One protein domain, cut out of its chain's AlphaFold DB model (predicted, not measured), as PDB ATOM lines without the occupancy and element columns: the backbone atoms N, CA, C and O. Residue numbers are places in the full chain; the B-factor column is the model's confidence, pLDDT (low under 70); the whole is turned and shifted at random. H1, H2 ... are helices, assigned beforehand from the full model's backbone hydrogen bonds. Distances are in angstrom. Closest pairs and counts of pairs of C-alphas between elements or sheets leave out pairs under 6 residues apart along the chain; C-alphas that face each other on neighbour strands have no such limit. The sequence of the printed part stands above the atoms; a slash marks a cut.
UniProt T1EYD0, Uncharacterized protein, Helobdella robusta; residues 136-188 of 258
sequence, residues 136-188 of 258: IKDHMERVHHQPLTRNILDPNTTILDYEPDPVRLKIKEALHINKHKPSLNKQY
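What this domain is: This is residues 136 to 188 of the 258 residues of an uncharacterized protein of Helobdella robusta (UniProt T1EYD0). A loose, open ring of chain with an empty middle has the longest helix, H3, at one end and the short helix H1 at the other. Little H2 and the long link after it bridge them along one side, and the tail 181 to 188 turns back from H3 toward H1. The printed part has 53 residues with three named helices in the order H1, H2, H3, no named strand, class all helix; it is loose, with a radius of gyration of the C-alphas of 13.2 A and spans of 35 by 25 by 17 A.

Where its parts are: H3, residues 166 to 180, is 21.0 A long, from C-alpha 166 at (-30.401, 24.547, 97.176) to C-alpha 180 at (-28.282, 3.862, 100.128). H2 is residues 150 to 153. H1, residues 136 to 143, begins at (-44.664, 8.571, 100.801).

How they stand to each other: H3 is apart from H2 and from H1, and H1 and H2 are apart. In H3 and H1 every O i to N i+4 pair is within hydrogen-bond range; H2 is too short for one.

The domain as a whole: The C-alphas of His 145 and Asp 165 are farthest apart, 35.4 A. The printed part has no cut. The link H2 to H3 is long. Residues 136 to 138, 156 to 157 and 183 to 188 are under pLDDT 70.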
ATOM      1  N   ILE A 136     -44.217   8.799  99.411       68.25
ATOM      2  CA  ILE A 136     -44.664   8.571 100.801       68.25
ATOM      3  C   ILE A 136     -46.110   9.014 100.996       68.25
ATOM      4  O   ILE A 136     -46.874   8.318 101.657       68.25
ATOM      5  N   LYS A 137     -46.477  10.185 100.469       69.06
ATOM      6  CA  LYS A 137     -47.809  10.761 100.675       69.06
ATOM      7  C   LYS A 137     -48.887   9.824 100.120       69.06
ATOM      8  O   LYS A 137     -49.796   9.444 100.850       69.06
ATOM      9  N   ASP A 138     -48.700   9.380  98.886       69.69
ATOM     10  CA  ASP A 138     -49.553   8.439  98.173       69.69
ATOM     11  C   ASP A 138     -49.534   7.056  98.832       69.69
ATOM     12  O   ASP A 138     -50.570   6.402  98.912       69.69
ATOM     13  N   HIS A 139     -48.381   6.590  99.328       73.81
ATOM     14  CA  HIS A 139     -48.297   5.322 100.054       73.81
ATOM     15  C   HIS A 139     -49.102   5.361 101.357       73.81
ATOM     16  O   HIS A 139     -49.902   4.462 101.609       73.81
ATOM     17  N   MET A 140     -48.944   6.414 102.159       78.69
ATOM     18  CA  MET A 140     -49.698   6.578 103.402       78.69
ATOM     19  C   MET A 140     -51.203   6.663 103.146       78.69
ATOM     20  O   MET A 140     -51.986   6.029 103.850       78.69
ATOM     21  N   GLU A 141     -51.610   7.365 102.091       81.31
ATOM     22  CA  GLU A 141     -53.020   7.501 101.735       81.31
ATOM     23  C   GLU A 141     -53.616   6.191 101.186       81.31
ATOM     24  O   GLU A 141     -54.716   5.793 101.572       81.31
ATOM     25  N   ARG A 142     -52.891   5.467 100.326       77.00
ATOM     26  CA  ARG A 142     -53.418   4.268  99.649       77.00
ATOM     27  C   ARG A 142     -53.268   2.977 100.446       77.00
ATOM     28  O   ARG A 142     -54.122   2.107 100.314       77.00
ATOM     29  N   VAL A 143     -52.187   2.831 101.211       76.50
ATOM     30  CA  VAL A 143     -51.864   1.598 101.956       76.50
ATOM     31  C   VAL A 143     -52.302   1.701 103.409       76.50
ATOM     32  O   VAL A 143     -52.842   0.741 103.953       76.50
ATOM     33  N   HIS A 144     -52.098   2.861 104.034       80.00
ATOM     34  CA  HIS A 144     -52.412   3.065 105.447       80.00
ATOM     35  C   HIS A 144     -53.718   3.835 105.677       80.00
ATOM     36  O   HIS A 144     -54.146   3.946 106.824       80.00
ATOM     37  N   HIS A 145     -54.361   4.340 104.616       85.31
ATOM     38  CA  HIS A 145     -55.582   5.154 104.686       85.31
ATOM     39  C   HIS A 145     -55.458   6.340 105.649       85.31
ATOM     40  O   HIS A 145     -56.422   6.733 106.307       85.31
ATOM     41  N   GLN A 146     -54.254   6.907 105.747       84.31
ATOM     42  CA  GLN A 146     -53.952   8.024 106.631       84.31
ATOM     43  C   GLN A 146     -53.261   9.148 105.859       84.31
ATOM     44  O   GLN A 146     -52.360   8.883 105.060       84.31
ATOM     45  N   PRO A 147     -53.632  10.416 106.107       82.00
ATOM     46  CA  PRO A 147     -52.904  11.535 105.540       82.00
ATOM     47  C   PRO A 147     -51.495  11.574 106.135       82.00
ATOM     48  O   PRO A 147     -51.311  11.446 107.348       82.00
ATOM     49  N   LEU A 148     -50.489  11.788 105.288       77.12
ATOM     50  CA  LEU A 148     -49.128  11.991 105.764       77.12
ATOM     51  C   LEU A 148     -49.057  13.289 106.577       77.12
ATOM     52  O   LEU A 148     -49.127  14.386 106.022       77.12
ATOM     53  N   THR A 149     -48.897  13.164 107.892       78.19
ATOM     54  CA  THR A 149     -48.695  14.303 108.791       78.19
ATOM     55  C   THR A 149     -47.241  14.393 109.225       78.19
ATOM     56  O   THR A 149     -46.522  13.394 109.281       78.19
ATOM     57  N   ARG A 150     -46.801  15.602 109.588       71.38
ATOM     58  CA  ARG A 150     -45.446  15.816 110.104       71.38
ATOM     59  C   ARG A 150     -45.167  15.001 111.371       71.38
ATOM     60  O   ARG A 150     -44.081  14.460 111.496       71.38
ATOM     61  N   ASN A 151     -46.172  14.784 112.219       75.31
ATOM     62  CA  ASN A 151     -46.061  13.946 113.418       75.31
ATOM     63  C   ASN A 151     -45.768  12.464 113.121       75.31
ATOM     64  O   ASN A 151     -45.272  11.767 113.997       75.31
ATOM     65  N   ILE A 152     -46.089  11.971 111.920       73.12
ATOM     66  CA  ILE A 152     -45.773  10.597 111.490       73.12
ATOM     67  C   ILE A 152     -44.328  10.514 110.971       73.12
ATOM     68  O   ILE A 152     -43.659   9.492 111.126       73.12
ATOM     69  N   LEU A 153     -43.842  11.608 110.377       74.06
ATOM     70  CA  LEU A 153     -42.490  11.738 109.841       74.06
ATOM     71  C   LEU A 153     -41.467  12.024 110.943       74.06
ATOM     72  O   LEU A 153     -40.465  11.332 111.022       74.06
ATOM     73  N   ASP A 154     -41.717  12.994 111.818       70.56
ATOM     74  CA  ASP A 154     -40.787  13.444 112.861       70.56
ATOM     75  C   ASP A 154     -40.179  12.307 113.720       70.56
ATOM     76  O   ASP A 154     -38.963  12.310 113.887       70.56
ATOM     77  N   PRO A 155     -40.926  11.297 114.220       72.69
ATOM     78  CA  PRO A 155     -40.332  10.219 115.018       72.69
ATOM     79  C   PRO A 155     -39.519   9.218 114.191       72.69
ATOM     80  O   PRO A 155     -38.679   8.515 114.743       72.69
ATOM     81  N   ASN A 156     -39.771   9.145 112.883       64.56
ATOM     82  CA  ASN A 156     -39.119   8.200 111.979       64.56
ATOM     83  C   ASN A 156     -38.072   8.874 111.076       64.56
ATOM     84  O   ASN A 156     -37.337   8.194 110.370       64.56
ATOM     85  N   THR A 157     -37.985  10.205 111.083       68.00
ATOM     86  CA  THR A 157     -37.023  10.982 110.296       68.00
ATOM     87  C   THR A 157     -35.811  11.308 111.150       68.00
ATOM     88  O   THR A 157     -35.913  11.880 112.229       68.00
ATOM     89  N   THR A 158     -34.629  10.994 110.634       78.06
ATOM     90  CA  THR A 158     -33.385  11.576 111.136       78.06
ATOM     91  C   THR A 158     -32.806  12.438 110.028       78.06
ATOM     92  O   THR A 158     -32.651  11.980 108.898       78.06
ATOM     93  N   ILE A 159     -32.501  13.701 110.331       76.56
ATOM     94  CA  ILE A 159     -31.803  14.571 109.381       76.56
ATOM     95  C   ILE A 159     -30.377  14.035 109.246       76.56
ATOM     96  O   ILE A 159     -29.586  14.146 110.179       76.56
ATOM     97  N   LEU A 160     -30.068  13.440 108.092       80.31
ATOM     98  CA  LEU A 160     -28.743  12.880 107.813       80.31
ATOM     99  C   LEU A 160     -27.690  13.978 107.647       80.31
ATOM    100  O   LEU A 160     -26.606  13.879 108.204       80.31
ATOM    101  N   ASP A 161     -28.029  15.022 106.891       82.69
ATOM    102  CA  ASP A 161     -27.146  16.140 106.576       82.69
ATOM    103  C   ASP A 161     -27.957  17.428 106.389       82.69
ATOM    104  O   ASP A 161     -29.078  17.407 105.880       82.69
ATOM    105  N   TYR A 162     -27.351  18.564 106.737       84.88
ATOM    106  CA  TYR A 162     -27.867  19.894 106.421       84.88
ATOM    107  C   TYR A 162     -27.055  20.528 105.281       84.88
ATOM    108  O   TYR A 162     -25.824  20.443 105.248       84.88
ATOM    109  N   GLU A 163     -27.734  21.185 104.341       91.50
ATOM    110  CA  GLU A 163     -27.101  21.984 103.289       91.50
ATOM    111  C   GLU A 163     -27.957  23.227 102.999       91.50
ATOM    112  O   GLU A 163     -29.109  23.079 102.587       91.50
ATOM    113  N   PRO A 164     -27.426  24.445 103.214       84.62
ATOM    114  CA  PRO A 164     -28.179  25.679 102.987       84.62
ATOM    115  C   PRO A 164     -28.308  26.044 101.503       84.62
ATOM    116  O   PRO A 164     -29.251  26.738 101.129       84.62
ATOM    117  N   ASP A 165     -27.368  25.612 100.656       85.75
ATOM    118  CA  ASP A 165     -27.407  25.893  99.222       85.75
ATOM    119  C   ASP A 165     -28.356  24.914  98.504       85.75
ATOM    120  O   ASP A 165     -28.095  23.704  98.492       85.75
ATOM    121  N   PRO A 166     -29.426  25.402  97.848       79.88
ATOM    122  CA  PRO A 166     -30.401  24.547  97.176       79.88
ATOM    123  C   PRO A 166     -29.804  23.700  96.043       79.88
ATOM    124  O   PRO A 166     -30.312  22.614  95.765       79.88
ATOM    125  N   VAL A 167     -28.736  24.154  95.378       79.00
ATOM    126  CA  VAL A 167     -28.090  23.381  94.303       79.00
ATOM    127  C   VAL A 167     -27.307  22.216  94.896       79.00
ATOM    128  O   VAL A 167     -27.454  21.071  94.461       79.00
ATOM    129  N   ARG A 168     -26.504  22.486  95.930       80.19
ATOM    130  CA  ARG A 168     -25.727  21.452  96.628       80.19
ATOM    131  C   ARG A 168     -26.626  20.460  97.350       80.19
ATOM    132  O   ARG A 168     -26.286  19.279  97.394       80.19
ATOM    133  N   LEU A 169     -27.776  20.912  97.852       82.06
ATOM    134  CA  LEU A 169     -28.772  20.054  98.486       82.06
ATOM    135  C   LEU A 169     -29.267  18.974  97.516       82.06
ATOM    136  O   LEU A 169     -29.214  17.796  97.853       82.06
ATOM    137  N   LYS A 170     -29.634  19.351  96.282       79.06
ATOM    138  CA  LYS A 170     -30.068  18.396  95.243       79.06
ATOM    139  C   LYS A 170     -28.985  17.374  94.894       79.06
ATOM    140  O   LYS A 170     -29.270  16.192  94.725       79.06
ATOM    141  N   ILE A 171     -27.731  17.818  94.801       83.62
ATOM    142  CA  ILE A 171     -26.598  16.925  94.517       83.62
ATOM    143  C   ILE A 171     -26.400  15.935  95.672       83.62
ATOM    144  O   ILE A 171     -26.251  14.738  95.436       83.62
ATOM    145  N   LYS A 172     -26.423  16.415  96.922       84.94
ATOM    146  CA  LYS A 172     -26.299  15.567  98.114       84.94
ATOM    147  C   LYS A 172     -27.442  14.560  98.225       84.94
ATOM    148  O   LYS A 172     -27.177  13.394  98.500       84.94
ATOM    149  N   GLU A 173     -28.678  14.979  97.970       81.62
ATOM    150  CA  GLU A 173     -29.843  14.091  97.943       81.62
ATOM    151  C   GLU A 173     -29.652  12.967  96.915       81.62
ATOM    152  O   GLU A 173     -29.761  11.790  97.262       81.62
ATOM    153  N   ALA A 174     -29.273  13.307  95.678       82.31
ATOM    154  CA  ALA A 174     -29.026  12.323  94.627       82.31
ATOM    155  C   ALA A 174     -27.908  11.333  95.000       82.31
ATOM    156  O   ALA A 174     -28.032  10.129  94.764       82.31
ATOM    157  N   LEU A 175     -26.825  11.818  95.621       85.25
ATOM    158  CA  LEU A 175     -25.735  10.967  96.107       85.25
ATOM    159  C   LEU A 175     -26.199  10.017  97.216       85.25
ATOM    160  O   LEU A 175     -25.849   8.836  97.181       85.25
ATOM    161  N   HIS A 176     -27.000  10.502  98.167       84.94
ATOM    162  CA  HIS A 176     -27.560   9.682  99.244       84.94
ATOM    163  C   HIS A 176     -28.498   8.600  98.708       84.94
ATOM    164  O   HIS A 176     -28.333   7.431  99.058       84.94
ATOM    165  N   ILE A 177     -29.407   8.946  97.791       82.25
ATOM    166  CA  ILE A 177     -30.302   7.978  97.140       82.25
ATOM    167  C   ILE A 177     -29.492   6.915  96.391       82.25
ATOM    168  O   ILE A 177     -29.750   5.723  96.547       82.25
ATOM    169  N   ASN A 178     -28.481   7.319  95.616       82.25
ATOM    170  CA  ASN A 178     -27.651   6.383  94.857       82.25
ATOM    171  C   ASN A 178     -26.841   5.442  95.769       82.25
ATOM    172  O   ASN A 178     -26.696   4.254  95.476       82.25
ATOM    173  N   LYS A 179     -26.323   5.967  96.885       84.88
ATOM    174  CA  LYS A 179     -25.512   5.214  97.848       84.88
ATOM    175  C   LYS A 179     -26.342   4.213  98.653       84.88
ATOM    176  O   LYS A 179     -25.920   3.069  98.800       84.88
ATOM    177  N   HIS A 180     -27.486   4.643  99.177       82.38
ATOM    178  CA  HIS A 180     -28.282   3.862 100.128       82.38
ATOM    179  C   HIS A 180     -29.423   3.078  99.469       82.38
ATOM    180  O   HIS A 180     -29.906   2.108 100.045       82.38
ATOM    181  N   LYS A 181     -29.813   3.443  98.239       77.75
ATOM    182  CA  LYS A 181     -30.874   2.797  97.447       77.75
ATOM    183  C   LYS A 181     -32.154   2.519  98.257       77.75
ATOM    184  O   LYS A 181     -32.623   1.377  98.264       77.75
ATOM    185  N   PRO A 182     -32.724   3.528  98.942       74.12
ATOM    186  CA  PRO A 182     -33.877   3.301  99.801       74.12
ATOM    187  C   PRO A 182     -35.068   2.790  98.981       74.12
ATOM    188  O   PRO A 182     -35.377   3.304  97.904       74.12
ATOM    189  N   SER A 183     -35.745   1.765  99.503       69.81
ATOM    190  CA  SER A 183     -36.825   1.033  98.819       69.81
ATOM    191  C   SER A 183     -38.036   1.899  98.474       69.81
ATOM    192  O   SER A 183     -38.800   1.558  97.567       69.81
ATOM    193  N   LEU A 184     -38.198   3.004  99.198       65.38
ATOM    194  CA  LEU A 184     -39.300   3.936  99.068       65.38
ATOM    195  C   LEU A 184     -39.022   5.049  98.039       65.38
ATOM    196  O   LEU A 184     -39.955   5.494  97.373       65.38
ATOM    197  N   ASN A 185     -37.755   5.398  97.779       65.00
ATOM    198  CA  ASN A 185     -37.388   6.265  96.647       65.00
ATOM    199  C   ASN A 185     -37.228   5.446  95.363       65.00
ATOM    200  O   ASN A 185     -36.297   5.658  94.581       65.00
ATOM    201  N   LYS A 186     -38.156   4.515  95.114       60.06
ATOM    202  CA  LYS A 186     -38.343   3.958  93.775       60.06
ATOM    203  C   LYS A 186     -38.902   5.065  92.897       60.06
ATOM    204  O   LYS A 186     -40.105   5.182  92.689       60.06
ATOM    205  N   GLN A 187     -38.003   5.899  92.397       55.78
ATOM    206  CA  GLN A 187     -38.282   6.735  91.252       55.78
ATOM    207  C   GLN A 187     -38.569   5.768  90.110       55.78
ATOM    208  O   GLN A 187     -37.678   5.055  89.646       55.78
ATOM    209  N   TYR A 188     -39.837   5.667  89.715       47.19
ATOM    210  CA  TYR A 188     -40.166   5.107  88.418       47.19
ATOM    211  C   TYR A 188     -39.478   6.020  87.404       47.19
ATOM    212  O   TYR A 188     -39.963   7.112  87.123       47.19
TER     213      TYR A 188